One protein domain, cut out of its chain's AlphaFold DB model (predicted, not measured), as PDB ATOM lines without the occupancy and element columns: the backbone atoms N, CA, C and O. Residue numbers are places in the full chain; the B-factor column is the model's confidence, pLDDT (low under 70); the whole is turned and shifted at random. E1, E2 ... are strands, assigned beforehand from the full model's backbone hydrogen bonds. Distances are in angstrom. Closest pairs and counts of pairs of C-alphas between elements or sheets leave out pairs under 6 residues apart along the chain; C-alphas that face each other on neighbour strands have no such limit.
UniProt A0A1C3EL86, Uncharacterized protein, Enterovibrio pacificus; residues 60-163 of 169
ATOM      1  N   TRP A  60     -14.673 -22.422  52.160       95.00
ATOM      2  CA  TRP A  60     -14.743 -20.992  51.903       95.00
ATOM      3  C   TRP A  60     -13.436 -20.507  51.287       95.00
ATOM      4  O   TRP A  60     -12.368 -21.047  51.564       95.00
ATOM      5  N   ASP A  61     -13.517 -19.475  50.453       96.12
ATOM      6  CA  ASP A  61     -12.341 -18.791  49.922       96.12
ATOM      7  C   ASP A  61     -12.529 -17.278  49.937       96.12
ATOM      8  O   ASP A  61     -13.626 -16.762  49.718       96.12
ATOM      9  N   LEU A  62     -11.435 -16.572  50.215       98.12
ATOM     10  CA  LEU A  62     -11.287 -15.134  50.085       98.12
ATOM     11  C   LEU A  62     -10.136 -14.860  49.117       98.12
ATOM     12  O   LEU A  62      -9.003 -15.289  49.332       98.12
ATOM     13  N   ASN A  63     -10.423 -14.101  48.066       98.25
ATOM     14  CA  ASN A  63      -9.483 -13.813  46.994       98.25
ATOM     15  C   ASN A  63      -9.248 -12.310  46.890       98.25
ATOM     16  O   ASN A  63     -10.193 -11.520  46.936       98.25
ATOM     17  N   ILE A  64      -7.996 -11.922  46.678       98.44
ATOM     18  CA  ILE A  64      -7.605 -10.577  46.263       98.44
ATOM     19  C   ILE A  64      -6.814 -10.689  44.970       98.44
ATOM     20  O   ILE A  64      -5.878 -11.479  44.871       98.44
ATOM     21  N   GLY A  65      -7.179  -9.910  43.961       98.00
ATOM     22  CA  GLY A  65      -6.541 -10.038  42.661       98.00
ATOM     23  C   GLY A  65      -6.660  -8.809  41.793       98.00
ATOM     24  O   GLY A  65      -7.131  -7.752  42.215       98.00
ATOM     25  N   TYR A  66      -6.209  -8.968  40.557       97.38
ATOM     26  CA  TYR A  66      -6.225  -7.939  39.540       97.38
ATOM     27  C   TYR A  66      -6.740  -8.515  38.224       97.38
ATOM     28  O   TYR A  66      -6.317  -9.585  37.785       97.38
ATOM     29  N   GLN A  67      -7.660  -7.788  37.596       96.19
ATOM     30  CA  GLN A  67      -8.094  -8.044  36.228       96.19
ATOM     31  C   GLN A  67      -7.474  -7.010  35.295       96.19
ATOM     32  O   GLN A  67      -7.482  -5.820  35.618       96.19
ATOM     33  N   HIS A  68      -6.955  -7.462  34.155       95.12
ATOM     34  CA  HIS A  68      -6.282  -6.605  33.185       95.12
ATOM     35  C   HIS A  68      -7.073  -6.551  31.882       95.12
ATOM     36  O   HIS A  68      -7.320  -7.578  31.254       95.12
ATOM     37  N   ASP A  69      -7.480  -5.348  31.495       93.25
ATOM     38  CA  ASP A  69      -8.158  -5.098  30.231       93.25
ATOM     39  C   ASP A  69      -7.161  -5.159  29.075       93.25
ATOM     40  O   ASP A  69      -6.170  -4.424  29.046       93.25
ATOM     41  N   LEU A  70      -7.421  -6.052  28.125       91.12
ATOM     42  CA  LEU A  70      -6.616  -6.194  26.921       91.12
ATOM     43  C   LEU A  70      -7.259  -5.356  25.816       91.12
ATOM     44  O   LEU A  70      -8.451  -5.497  25.544       91.12
ATOM     45  N   LYS A  71      -6.466  -4.502  25.159       91.19
ATOM     46  CA  LYS A  71      -6.957  -3.690  24.037       91.19
ATOM     47  C   LYS A  71      -7.593  -4.584  22.975       91.19
ATOM     48  O   LYS A  71      -7.030  -5.619  22.624       91.19
ATOM     49  N   ASP A  72      -8.760  -4.163  22.498       89.75
ATOM     50  CA  ASP A  72      -9.531  -4.835  21.448       89.75
ATOM     51  C   ASP A  72      -9.936  -6.289  21.775       89.75
ATOM     52  O   ASP A  72     -10.220  -7.084  20.880       89.75
ATOM     53  N   SER A  73     -10.002  -6.644  23.065       91.31
ATOM     54  CA  SER A  73     -10.441  -7.961  23.535       91.31
ATOM     55  C   SER A  73     -11.779  -7.885  24.266       91.31
ATOM     56  O   SER A  73     -11.997  -7.043  25.136       91.31
ATOM     57  N   VAL A  74     -12.666  -8.836  23.973       93.44
ATOM     58  CA  VAL A  74     -13.880  -9.085  24.776       93.44
ATOM     59  C   VAL A  74     -13.529  -9.799  26.086       93.44
ATOM     60  O   VAL A  74     -14.270  -9.713  27.063       93.44
ATOM     61  N   TYR A  75     -12.389 -10.493  26.119       95.56
ATOM     62  CA  TYR A  75     -11.913 -11.266  27.258       95.56
ATOM     63  C   TYR A  75     -10.943 -10.459  28.117       95.56
ATOM     64  O   TYR A  75      -9.934  -9.944  27.632       95.56
ATOM     65  N   ILE A  76     -11.231 -10.427  29.411       96.00
ATOM     66  CA  ILE A  76     -10.483  -9.735  30.449       96.00
ATOM     67  C   ILE A  76      -9.939 -10.811  31.399       96.00
ATOM     68  O   ILE A  76     -10.693 -11.301  32.257       96.00
ATOM     69  N   PRO A  77      -8.674 -11.241  31.234       97.50
ATOM     70  CA  PRO A  77      -8.052 -12.191  32.143       97.50
ATOM     71  C   PRO A  77      -7.868 -11.575  33.531       97.50
ATOM     72  O   PRO A  77      -7.689 -10.362  33.688       97.50
ATOM     73  N   TYR A  78      -7.880 -12.427  34.549       97.25
ATOM     74  CA  TYR A  78      -7.566 -12.026  35.910       97.25
ATOM     75  C   TYR A  78      -6.813 -13.111  36.668       97.25
ATOM     76  O   TYR A  78      -6.931 -14.305  36.386       97.25
ATOM     77  N   VAL A  79      -6.038 -12.646  37.642       98.44
ATOM     78  CA  VAL A  79      -5.271 -13.471  38.570       98.44
ATOM     79  C   VAL A  79      -5.391 -12.879  39.967       98.44
ATOM     80  O   VAL A  79      -5.349 -11.659  40.145       98.44
ATOM     81  N   GLY A  80      -5.525 -13.744  40.962       98.19
ATOM     82  CA  GLY A  80      -5.581 -13.374  42.362       98.19
ATOM     83  C   GLY A  80      -4.873 -14.378  43.252       98.19
ATOM     84  O   GLY A  80      -4.643 -15.528  42.880       98.19
ATOM     85  N   LEU A  81      -4.534 -13.908  44.445       98.44
ATOM     86  CA  LEU A  81      -4.145 -14.739  45.569       98.44
ATOM     87  C   LEU A  81      -5.407 -15.138  46.323       98.44
ATOM     88  O   LEU A  81      -6.311 -14.320  46.501       98.44
ATOM     89  N   SER A  82      -5.435 -16.381  46.774       98.00
ATOM     90  CA  SER A  82      -6.551 -16.958  47.505       98.00
ATOM     91  C   SER A  82      -6.090 -17.458  48.867       98.00
ATOM     92  O   SER A  82      -5.029 -18.075  48.979       98.00
ATOM     93  N   VAL A  83      -6.897 -17.198  49.889       97.69
ATOM     94  CA  VAL A  83      -6.825 -17.854  51.196       97.69
ATOM     95  C   VAL A  83      -8.158 -18.527  51.450       97.69
ATOM     96  O   VAL A  83      -9.204 -17.941  51.181       97.69
ATOM     97  N   GLY A  84      -8.146 -19.750  51.947       94.50
ATOM     98  CA  GLY A  84      -9.393 -20.463  52.152       94.50
ATOM     99  C   GLY A  84      -9.193 -21.847  52.711       94.50
ATOM    100  O   GLY A  84      -8.080 -22.269  53.008       94.50
ATOM    101  N   GLU A  85     -10.292 -22.553  52.826       90.88
ATOM    102  CA  GLU A  85     -10.375 -23.863  53.434       90.88
ATOM    103  C   GLU A  85     -11.169 -24.777  52.507       90.88
ATOM    104  O   GLU A  85     -12.188 -24.361  51.944       90.88
ATOM    105  N   ALA A  86     -10.691 -26.008  52.338       84.19
ATOM    106  CA  ALA A  86     -11.359 -27.030  51.547       84.19
ATOM    107  C   ALA A  86     -11.695 -28.237  52.421       84.19
ATOM    108  O   ALA A  86     -10.799 -28.934  52.892       84.19
ATOM    109  N   GLY A  87     -12.989 -28.524  52.546       73.69
ATOM    110  CA  GLY A  87     -13.485 -29.759  53.135       73.69
ATOM    111  C   GLY A  87     -13.828 -29.667  54.617       73.69
ATOM    112  O   GLY A  87     -13.564 -28.683  55.292       73.69
ATOM    113  N   SER A  88     -14.409 -30.755  55.113       63.16
ATOM    114  CA  SER A  88     -14.967 -30.914  56.461       63.16
ATOM    115  C   SER A  88     -13.929 -30.963  57.590       63.16
ATOM    116  O   SER A  88     -14.288 -30.987  58.766       63.16
ATOM    117  N   HIS A  89     -12.634 -30.988  57.261       62.00
ATOM    118  CA  HIS A  89     -11.560 -30.934  58.249       62.00
ATOM    119  C   HIS A  89     -11.073 -29.491  58.416       62.00
ATOM    120  O   HIS A  89     -10.131 -29.059  57.755       62.00
ATOM    121  N   HIS A  90     -11.726 -28.780  59.339       64.19
ATOM    122  CA  HIS A  90     -11.596 -27.345  59.635       64.19
ATOM    123  C   HIS A  90     -10.236 -26.850  60.177       64.19
ATOM    124  O   HIS A  90     -10.153 -25.786  60.791       64.19
ATOM    125  N   ASP A  91      -9.150 -27.594  59.969       71.31
ATOM    126  CA  ASP A  91      -7.899 -27.374  60.703       71.31
ATOM    127  C   ASP A  91      -6.806 -26.677  59.879       71.31
ATOM    128  O   ASP A  91      -5.778 -26.280  60.438       71.31
ATOM    129  N   SER A  92      -6.990 -26.491  58.566       82.44
ATOM    130  CA  SER A  92      -5.970 -25.872  57.715       82.44
ATOM    131  C   SER A  92      -6.516 -24.807  56.763       82.44
ATOM    132  O   SER A  92      -7.257 -25.067  55.818       82.44
ATOM    133  N   VAL A  93      -6.048 -23.574  56.976       90.81
ATOM    134  CA  VAL A  93      -6.150 -22.503  55.983       90.81
ATOM    135  C   VAL A  93      -5.060 -22.712  54.937       90.81
ATOM    136  O   VAL A  93      -3.870 -22.759  55.254       90.81
ATOM    137  N   ASN A  94      -5.473 -22.800  53.680       93.75
ATOM    138  CA  ASN A  94      -4.618 -22.985  52.522       93.75
ATOM    139  C   ASN A  94      -4.399 -21.661  51.787       93.75
ATOM    140  O   ASN A  94      -5.279 -20.801  51.717       93.75
ATOM    141  N   LEU A  95      -3.211 -21.528  51.201       96.50
ATOM    142  CA  LEU A  95      -2.869 -20.474  50.252       96.50
ATOM    143  C   LEU A  95      -2.978 -21.026  48.834       96.50
ATOM    144  O   LEU A  95      -2.544 -22.143  48.558       96.50
ATOM    145  N   GLY A  96      -3.514 -20.228  47.922       96.81
ATOM    146  CA  GLY A  96      -3.698 -20.640  46.539       96.81
ATOM    147  C   GLY A  96      -3.887 -19.477  45.581       96.81
ATOM    148  O   GLY A  96      -3.541 -18.333  45.877       96.81
ATOM    149  N   LEU A  97      -4.431 -19.790  44.409       98.44
ATOM    150  CA  LEU A  97      -4.632 -18.859  43.309       98.44
ATOM    151  C   LEU A  97      -6.100 -18.834  42.877       98.44
ATOM    152  O   LEU A  97      -6.787 -19.852  42.920       98.44
ATOM    153  N   ASP A  98      -6.541 -17.667  42.417       98.19
ATOM    154  CA  ASP A  98      -7.796 -17.447  41.693       98.19
ATOM    155  C   ASP A  98      -7.436 -17.062  40.255       98.19
ATOM    156  O   ASP A  98      -6.853 -16.003  40.021       98.19
ATOM    157  N   LEU A  99      -7.713 -17.944  39.298       98.50
ATOM    158  CA  LEU A  99      -7.357 -17.759  37.892       98.50
ATOM    159  C   LEU A  99      -8.610 -17.802  37.037       98.50
ATOM    160  O   LEU A  99      -9.397 -18.742  37.129       98.50
ATOM    161  N   GLY A 100      -8.776 -16.840  36.135       98.12
ATOM    162  CA  GLY A 100      -9.904 -16.913  35.224       98.12
ATOM    163  C   GLY A 100      -9.977 -15.826  34.176       98.12
ATOM    164  O   GLY A 100      -9.057 -15.037  33.959       98.12
ATOM    165  N   VAL A 101     -11.120 -15.820  33.504       98.06
ATOM    166  CA  VAL A 101     -11.445 -14.878  32.442       98.06
ATOM    167  C   VAL A 101     -12.835 -14.313  32.676       98.06
ATOM    168  O   VAL A 101     -13.753 -15.005  33.124       98.06
ATOM    169  N   SER A 102     -12.987 -13.025  32.408       96.81
ATOM    170  CA  SER A 102     -14.275 -12.341  32.405       96.81
ATOM    171  C   SER A 102     -14.532 -11.692  31.053       96.81
ATOM    172  O   SER A 102     -13.615 -11.520  30.261       96.81
ATOM    173  N   THR A 103     -15.784 -11.362  30.778       95.25
ATOM    174  CA  THR A 103     -16.202 -10.629  29.584       95.25
ATOM    175  C   THR A 103     -16.632  -9.220  29.960       95.25
ATOM    176  O   THR A 103     -17.006  -8.958  31.108       95.25
ATOM    177  N   ASP A 104     -16.638  -8.314  28.990       91.25
ATOM    178  CA  ASP A 104     -17.206  -6.974  29.148       91.25
ATOM    179  C   ASP A 104     -18.710  -6.984  29.488       91.25
ATOM    180  O   ASP A 104     -19.177  -6.144  30.258       91.25
ATOM    181  N   ALA A 105     -19.447  -7.989  29.010       93.38
ATOM    182  CA  ALA A 105     -20.843  -8.244  29.355       93.38
ATOM    183  C   ALA A 105     -21.040  -8.660  30.826       93.38
ATOM    184  O   ALA A 105     -22.168  -8.670  31.325       93.38
ATOM    185  N   GLY A 106     -19.954  -8.994  31.533       93.56
ATOM    186  CA  GLY A 106     -19.943  -9.321  32.955       93.56
ATOM    187  C   GLY A 106     -19.947 -10.814  33.275       93.56
ATOM    188  O   GLY A 106     -19.888 -11.156  34.455       93.56
ATOM    189  N   TRP A 107     -19.991 -11.704  32.279       97.88
ATOM    190  CA  TRP A 107     -19.804 -13.142  32.506       97.88
ATOM    191  C   TRP A 107     -18.377 -13.442  32.948       97.88
ATOM    192  O   TRP A 107     -17.443 -12.849  32.412       97.88
ATOM    193  N   ARG A 108     -18.198 -14.375  33.886       97.38
ATOM    194  CA  ARG A 108     -16.885 -14.851  34.337       97.38
ATOM    195  C   ARG A 108     -16.848 -16.361  34.515       97.38
ATOM    196  O   ARG A 108     -17.830 -16.949  34.957       97.38
ATOM    197  N   VAL A 109     -15.680 -16.937  34.250       98.56
ATOM    198  CA  VAL A 109     -15.313 -18.301  34.641       98.56
ATOM    199  C   VAL A 109     -13.984 -18.241  35.393       98.56
ATOM    200  O   VAL A 109     -13.098 -17.480  34.995       98.56
ATOM    201  N   ALA A 110     -13.862 -18.984  36.491       98.44
ATOM    202  CA  ALA A 110     -12.656 -19.051  37.319       98.44
ATOM    203  C   ALA A 110     -12.373 -20.472  37.790       98.44
ATOM    204  O   ALA A 110     -13.299 -21.263  37.942       98.44
ATOM    205  N   VAL A 111     -11.115 -20.745  38.112       98.44
ATOM    206  CA  VAL A 111     -10.698 -21.863  38.957       98.44
ATOM    207  C   VAL A 111     -10.006 -21.282  40.185       98.44
ATOM    208  O   VAL A 111      -9.100 -20.457  40.048       98.44
ATOM    209  N   VAL A 112     -10.423 -21.719  41.372       97.81
ATOM    210  CA  VAL A 112      -9.825 -21.326  42.651       97.81
ATOM    211  C   VAL A 112      -9.198 -22.543  43.304       97.81
ATOM    212  O   VAL A 112      -9.873 -23.535  43.572       97.81
ATOM    213  N   THR A 113      -7.891 -22.486  43.549       96.25
ATOM    214  CA  THR A 113      -7.134 -23.667  43.988       96.25
ATOM    215  C   THR A 113      -7.279 -23.963  45.478       96.25
ATOM    216  O   THR A 113      -6.990 -25.079  45.880       96.25
ATOM    217  N   THR A 114      -7.689 -22.995  46.303       94.06
ATOM    218  CA  THR A 114      -7.889 -23.205  47.751       94.06
ATOM    219  C   THR A 114      -9.128 -24.034  48.043       94.06
ATOM    220  O   THR A 114      -9.046 -24.938  48.859       94.06
ATOM    221  N   SER A 115     -10.244 -23.749  47.367       92.38
ATOM    222  CA  SER A 115     -11.513 -24.480  47.481       92.38
ATOM    223  C   SER A 115     -11.682 -25.576  46.420       92.38
ATOM    224  O   SER A 115     -12.731 -26.222  46.361       92.38
ATOM    225  N   GLU A 116     -10.674 -25.755  45.558       94.44
ATOM    226  CA  GLU A 116     -10.695 -26.632  44.378       94.44
ATOM    227  C   GLU A 116     -11.945 -26.429  43.505       94.44
ATOM    228  O   GLU A 116     -12.501 -27.371  42.936       94.44
ATOM    229  N   SER A 117     -12.423 -25.186  43.425       95.81
ATOM    230  CA  SER A 117     -13.721 -24.876  42.837       95.81
ATOM    231  C   SER A 117     -13.616 -24.249  41.454       95.81
ATOM    232  O   SER A 117     -12.746 -23.423  41.167       95.81
ATOM    233  N   LEU A 118     -14.557 -24.627  40.592       98.25
ATOM    234  CA  LEU A 118     -14.894 -23.907  39.375       98.25
ATOM    235  C   LEU A 118     -15.948 -22.853  39.718       98.25
ATOM    236  O   LEU A 118     -16.982 -23.166  40.310       98.25
ATOM    237  N   GLN A 119     -15.715 -21.610  39.312       98.31
ATOM    238  CA  GLN A 119     -16.655 -20.512  39.500       98.31
ATOM    239  C   GLN A 119     -17.275 -20.105  38.170       98.31
ATOM    240  O   GLN A 119     -16.561 -19.869  37.197       98.31
ATOM    241  N   LEU A 120     -18.597 -19.943  38.149       98.56
ATOM    242  CA  LEU A 120     -19.342 -19.328  37.054       98.56
ATOM    243  C   LEU A 120     -20.112 -18.134  37.609       98.56
ATOM    244  O   LEU A 120     -20.911 -18.273  38.534       98.56
ATOM    245  N   GLY A 121     -19.874 -16.948  37.058       97.94
ATOM    246  CA  GLY A 121     -20.453 -15.724  37.598       97.94
ATOM    247  C   GLY A 121     -20.937 -14.734  36.564       97.94
ATOM    248  O   GLY A 121     -20.553 -14.770  35.397       97.94
ATOM    249  N   TYR A 122     -21.760 -13.811  37.047       97.81
ATOM    250  CA  TYR A 122     -22.252 -12.667  36.307       97.81
ATOM    251  C   TYR A 122     -22.175 -11.410  37.179       97.81
ATOM    252  O   TYR A 122     -22.748 -11.343  38.271       97.81
ATOM    253  N   LYS A 123     -21.461 -10.393  36.687       95.19
ATOM    254  CA  LYS A 123     -21.183  -9.132  37.389       95.19
ATOM    255  C   LYS A 123     -20.586  -9.382  38.777       95.19
ATOM    256  O   LYS A 123     -19.433  -9.786  38.890       95.19
ATOM    257  N   TYR A 124     -21.356  -9.131  39.830       96.81
ATOM    258  CA  TYR A 124     -20.881  -9.217  41.203       96.81
ATOM    259  C   TYR A 124     -21.063 -10.602  41.803       96.81
ATOM    260  O   TYR A 124     -20.356 -10.908  42.746       96.81
ATOM    261  N   PHE A 125     -21.914 -11.465  41.250       98.38
ATOM    262  CA  PHE A 125     -22.266 -12.746  41.866       98.38
ATOM    263  C   PHE A 125     -21.680 -13.928  41.098       98.38
ATOM    264  O   PHE A 125     -21.503 -13.861  39.880       98.38
ATOM    265  N   HIS A 126     -21.389 -15.017  41.802       98.44
ATOM    266  CA  HIS A 126     -21.023 -16.292  41.193       98.44
ATOM    267  C   HIS A 126     -21.552 -17.479  41.976       98.44
ATOM    268  O   HIS A 126     -21.865 -17.383  43.159       98.44
ATOM    269  N   ILE A 127     -21.625 -18.595  41.269       98.38
ATOM    270  CA  ILE A 127     -21.799 -19.930  41.814       98.38
ATOM    271  C   ILE A 127     -20.421 -20.591  41.775       98.38
ATOM    272  O   ILE A 127     -19.713 -20.466  40.772       98.38
ATOM    273  N   SER A 128     -20.049 -21.269  42.855       97.81
ATOM    274  CA  SER A 128     -18.819 -22.061  42.961       97.81
ATOM    275  C   SER A 128     -19.193 -23.526  43.104       97.81
ATOM    276  O   SER A 128     -20.094 -23.843  43.869       97.81
ATOM    277  N   ALA A 129     -18.512 -24.422  42.409       96.25
ATOM    278  CA  ALA A 129     -18.723 -25.855  42.563       96.25
ATOM    279  C   ALA A 129     -17.383 -26.580  42.574       96.25
ATOM    280  O   ALA A 129     -16.514 -26.280  41.755       96.25
ATOM    281  N   ASN A 130     -17.228 -27.542  43.475       93.75
ATOM    282  CA  ASN A 130     -16.155 -28.527  43.415       93.75
ATOM    283  C   ASN A 130     -16.768 -29.939  43.373       93.75
ATOM    284  O   ASN A 130     -17.947 -30.092  43.044       93.75
ATOM    285  N   ARG A 131     -15.972 -30.977  43.641       90.00
ATOM    286  CA  ARG A 131     -16.443 -32.367  43.592       90.00
ATOM    287  C   ARG A 131     -17.568 -32.658  44.595       90.00
ATOM    288  O   ARG A 131     -18.444 -33.459  44.280       90.00
ATOM    289  N   ASP A 132     -17.537 -32.015  45.758       89.06
ATOM    290  CA  ASP A 132     -18.345 -32.403  46.918       89.06
ATOM    291  C   ASP A 132     -19.351 -31.315  47.338       89.06
ATOM    292  O   ASP A 132     -20.360 -31.612  47.979       89.06
ATOM    293  N   TYR A 133     -19.114 -30.057  46.955       91.62
ATOM    294  CA  TYR A 133     -19.840 -28.895  47.460       91.62
ATOM    295  C   TYR A 133     -20.285 -27.938  46.353       91.62
ATOM    296  O   TYR A 133     -19.600 -27.727  45.347       91.62
ATOM    297  N   LEU A 134     -21.426 -27.290  46.599       95.12
ATOM    298  CA  LEU A 134     -21.962 -26.201  45.788       95.12
ATOM    299  C   LEU A 134     -22.066 -24.944  46.647       95.12
ATOM    300  O   LEU A 134     -22.496 -24.981  47.797       95.12
ATOM    301  N   GLY A 135     -21.688 -23.815  46.078       95.38
ATOM    302  CA  GLY A 135     -21.578 -22.560  46.786       95.38
ATOM    303  C   GLY A 135     -22.037 -21.367  45.985       95.38
ATOM    304  O   GLY A 135     -22.249 -21.424  44.773       95.38
ATOM    305  N   PHE A 136     -22.144 -20.256  46.692       97.88
ATOM    306  CA  PHE A 136     -22.358 -18.949  46.104       97.88
ATOM    307  C   PHE A 136     -21.297 -17.989  46.621       97.88
ATOM    308  O   PHE A 136     -20.712 -18.171  47.690       97.88
ATOM    309  N   GLY A 137     -21.057 -16.940  45.856       97.88
ATOM    310  CA  GLY A 137     -20.088 -15.939  46.226       97.88
ATOM    311  C   GLY A 137     -20.323 -14.619  45.533       97.88
ATOM    312  O   GLY A 137     -21.228 -14.446  44.707       97.88
ATOM    313  N   PHE A 138     -19.483 -13.667  45.903       98.19
ATOM    314  CA  PHE A 138     -19.464 -12.351  45.305       98.19
ATOM    315  C   PHE A 138     -18.041 -11.916  44.978       98.19
ATOM    316  O   PHE A 138     -17.078 -12.361  45.594       98.19
ATOM    317  N   ARG A 139     -17.920 -11.003  44.019       97.62
ATOM    318  CA  ARG A 139     -16.683 -10.331  43.637       97.62
ATOM    319  C   ARG A 139     -16.956  -8.856  43.435       97.62
ATOM    320  O   ARG A 139     -17.844  -8.488  42.669       97.62
ATOM    321  N   LEU A 140     -16.163  -8.020  44.086       96.12
ATOM    322  CA  LEU A 140     -16.289  -6.573  44.056       96.12
ATOM    323  C   LEU A 140     -14.990  -5.952  43.533       96.12
ATOM    324  O   LEU A 140     -13.913  -6.297  44.024       96.12
ATOM    325  N   PRO A 141     -15.057  -5.032  42.557       94.50
ATOM    326  CA  PRO A 141     -13.898  -4.235  42.187       94.50
ATOM    327  C   PRO A 141     -13.552  -3.274  43.336       94.50
ATOM    328  O   PRO A 141     -14.434  -2.620  43.890       94.50
ATOM    329  N   LEU A 142     -12.270  -3.175  43.685       92.25
ATOM    330  CA  LEU A 142     -11.771  -2.281  44.738       92.25
ATOM    331  C   LEU A 142     -11.656  -0.827  44.267       92.25
ATOM    332  O   LEU A 142     -11.689   0.096  45.076       92.25
ATOM    333  N   VAL A 143     -11.533  -0.619  42.956       87.75
ATOM    334  CA  VAL A 143     -11.451   0.707  42.337       87.75
ATOM    335  C   VAL A 143     -12.682   0.913  41.465       87.75
ATOM    336  O   VAL A 143     -13.088   0.010  40.727       87.75
ATOM    337  N   LYS A 144     -13.291   2.102  41.550       73.38
ATOM    338  CA  LYS A 144     -14.378   2.488  40.645       73.38
ATOM    339  C   LYS A 144     -13.851   2.452  39.214       73.38
ATOM    340  O   LYS A 144     -12.974   3.236  38.867       73.38
ATOM    341  N   LYS A 145     -14.401   1.551  38.403       68.56
ATOM    342  CA  LYS A 145     -14.106   1.486  36.972       68.56
ATOM    343  C   LYS A 145     -14.547   2.791  36.318       68.56
ATOM    344  O   LYS A 145     -15.716   3.167  36.427       68.56
ATOM    345  N   SER A 146     -13.610   3.482  35.674       71.00
ATOM    346  CA  SER A 146     -13.953   4.494  34.674       71.00
ATOM    347  C   SER A 146     -14.666   3.800  33.508       71.00
ATOM    348  O   SER A 146     -14.470   2.604  33.298       71.00
ATOM    349  N   SER A 147     -15.483   4.521  32.734       64.00
ATOM    350  CA  SER A 147     -16.170   3.943  31.566       64.00
ATOM    351  C   SER A 147     -15.205   3.340  30.540       64.00
ATOM    352  O   SER A 147     -15.606   2.463  29.781       64.00
ATOM    353  N   GLU A 148     -13.948   3.791  30.537       70.81
ATOM    354  CA  GLU A 148     -12.901   3.311  29.631       70.81
ATOM    355  C   GLU A 148     -11.919   2.320  30.274       70.81
ATOM    356  O   GLU A 148     -11.310   1.533  29.560       70.81
ATOM    357  N   GLU A 149     -11.781   2.295  31.606       77.50
ATOM    358  CA  GLU A 149     -10.855   1.377  32.282       77.50
ATOM    359  C   GLU A 149     -11.597   0.190  32.895       77.50
ATOM    360  O   GLU A 149     -12.220   0.285  33.957       77.50
ATOM    361  N   LYS A 150     -11.489  -0.975  32.244       84.06
ATOM    362  CA  LYS A 150     -12.040  -2.233  32.776       84.06
ATOM    363  C   LYS A 150     -11.055  -2.982  33.677       84.06
ATOM    364  O   LYS A 150     -11.460  -3.947  34.337       84.06
ATOM    365  N   SER A 151      -9.800  -2.532  33.722       92.25
ATOM    366  CA  SER A 151      -8.777  -3.020  34.642       92.25
ATOM    367  C   SER A 151      -9.114  -2.607  36.069       92.25
ATOM    368  O   SER A 151      -9.445  -1.454  36.332       92.25
ATOM    369  N   SER A 152      -9.038  -3.537  37.013       94.75
ATOM    370  CA  SER A 152      -9.310  -3.219  38.414       94.75
ATOM    371  C   SER A 152      -8.716  -4.260  39.344       94.75
ATOM    372  O   SER A 152      -8.763  -5.456  39.057       94.75
ATOM    373  N   ALA A 153      -8.255  -3.820  40.510       97.06
ATOM    374  CA  ALA A 153      -8.115  -4.734  41.631       97.06
ATOM    375  C   ALA A 153      -9.507  -5.207  42.084       97.06
ATOM    376  O   ALA A 153     -10.488  -4.468  41.950       97.06
ATOM    377  N   TYR A 154      -9.608  -6.423  42.604       96.88
ATOM    378  CA  TYR A 154     -10.856  -6.986  43.103       96.88
ATOM    379  C   TYR A 154     -10.648  -7.731  44.418       96.88
ATOM    380  O   TYR A 154      -9.556  -8.215  44.710       96.88
ATOM    381  N   VAL A 155     -11.739  -7.853  45.168       98.25
ATOM    382  CA  VAL A 155     -11.894  -8.810  46.262       98.25
ATOM    383  C   VAL A 155     -13.033  -9.763  45.917       98.25
ATOM    384  O   VAL A 155     -14.031  -9.347  45.328       98.25
ATOM    385  N   SER A 156     -12.886 -11.040  46.235       98.31
ATOM    386  CA  SER A 156     -13.899 -12.068  46.000       98.31
ATOM    387  C   SER A 156     -14.042 -12.936  47.235       98.31
ATOM    388  O   SER A 156     -13.040 -13.227  47.870       98.31
ATOM    389  N   ALA A 157     -15.254 -13.367  47.553       98.31
ATOM    390  CA  ALA A 157     -15.501 -14.352  48.597       98.31
ATOM    391  C   ALA A 157     -16.475 -15.415  48.094       98.31
ATOM    392  O   ALA A 157     -17.411 -15.086  47.357       98.31
ATOM    393  N   SER A 158     -16.265 -16.662  48.502       97.69
ATOM    394  CA  SER A 158     -17.129 -17.794  48.166       97.69
ATOM    395  C   SER A 158     -17.395 -18.640  49.400       97.69
ATOM    396  O   SER A 158     -16.493 -18.862  50.203       97.69
ATOM    397  N   PHE A 159     -18.619 -19.147  49.508       96.25
ATOM    398  CA  PHE A 159     -19.042 -20.057  50.567       96.25
ATOM    399  C   PHE A 159     -19.667 -21.279  49.915       96.25
ATOM    400  O   PHE A 159     -20.623 -21.146  49.147       96.25
ATOM    401  N   LEU A 160     -19.106 -22.452  50.180       94.56
ATOM    402  CA  LEU A 160     -19.541 -23.720  49.621       94.56
ATOM    403  C   LEU A 160     -20.199 -24.559  50.715       94.56
ATOM    404  O   LEU A 160     -19.703 -24.657  51.839       94.56
ATOM    405  N   PHE A 161     -21.326 -25.160  50.362       92.44
ATOM    406  CA  PHE A 161     -22.178 -25.915  51.262       92.44
ATOM    407  C   PHE A 161     -22.317 -27.350  50.763       92.44
ATOM    408  O   PHE A 161     -22.391 -27.612  49.558       92.44
ATOM    409  N   GLY A 162     -22.376 -28.276  51.712       85.25
ATOM    410  CA  GLY A 162     -22.575 -29.698  51.465       85.25
ATOM    411  C   GLY A 162     -23.507 -30.312  52.493       85.25
ATOM    412  O   GLY A 162     -23.715 -29.760  53.575       85.25
ATOM    413  N   SER A 163     -24.059 -31.474  52.152       68.50
ATOM    414  CA  SER A 163     -24.625 -32.378  53.148       68.50
ATOM    415  C   SER A 163     -23.516 -33.320  53.582       68.50
ATOM    416  O   SER A 163     -22.981 -34.051  52.749       68.50
TER     417      SER A 163
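What this domain is: This is residues 60 to 163 of the 169 residues of an uncharacterized protein of Enterovibrio pacificus (UniProt A0A1C3EL86). Eight antiparallel strands ring one axis as a closed barrel, long and narrow, with the last strand, E8, side by side with the first, E1. The loop between E1 and E2 and the loop between E2 and E3 lie at opposite ends of the long axis. The printed part has 104 residues with no named helix and eight named strands, E1 to E8, which follow each other round the ring in chain order, a meander, each strand the antiparallel neighbour of the one before. The class is all strand, with 66 of the 104 printed residues in named strands. The whole is compact, with a radius of gyration of the C-alphas of 13.6 A, and its outline is a rod spanning 44 by 20 by 18 A.

Where its parts are: Find C-alpha 60 at (-14.743, -20.992, 51.903); from there E1 runs through residues 60 to 67 and bends by 53 degrees at residue 64. E2, residues 75 to 86, is the longest strand by residues, 29.0 A from first to last C-alpha, and bends by 77 degrees at residue 83. Look next for E3 at residues 94 to 103, 28.5 A long, then the shorter E4 at 107 to 112, E5 at 117 to 122 and E6 at 125 to 129. E7, residues 134 to 141, begins at C-alpha 134, (-21.962, -26.201, 45.788). E8, residues 152 to 162, spans 32.4 A and ends at C-alpha 162, (-22.575, -29.698, 51.465).

How they stand to each other: Start at the closure of the barrel, where E8 and E1 are antiparallel at 157 degrees, with N 63 and O 156 2.8 A apart, within hydrogen-bond range. On the other side of E1 lies E2, where N 62 and O 83 are 2.8 A apart. Walk on round the ring through hairpins: E2 and E3 have N 94 and O 84 at 2.7 A, E3 and E4 have N 103 and O 107 at 2.8 A, and E4 and E5 have N 108 and O 121 at 2.8 A. In the hairpin of E5 and E6, N 118 and O 129 are 2.8 A apart. E6 and E7 stand at 143 degrees, with N 135 and O 128 at 2.7 A. E7 and E8 stand at 166 degrees, with N 140 and O 155 at 2.8 A. Among the strands that are not neighbours in the ring, E2 and E6, for instance, are apart, and so are E3 and E7.

The domain as a whole: The two C-alphas farthest apart are those of Asp 72 and Asp 91, at 45.3 A. The printed part has no cut and no long link; the link from E7 to E8, 10 residues, is short. Mean pLDDT of the printed part is 92.3, and you will find values under 70 at residues 88 to 90, 145, 147 and 163.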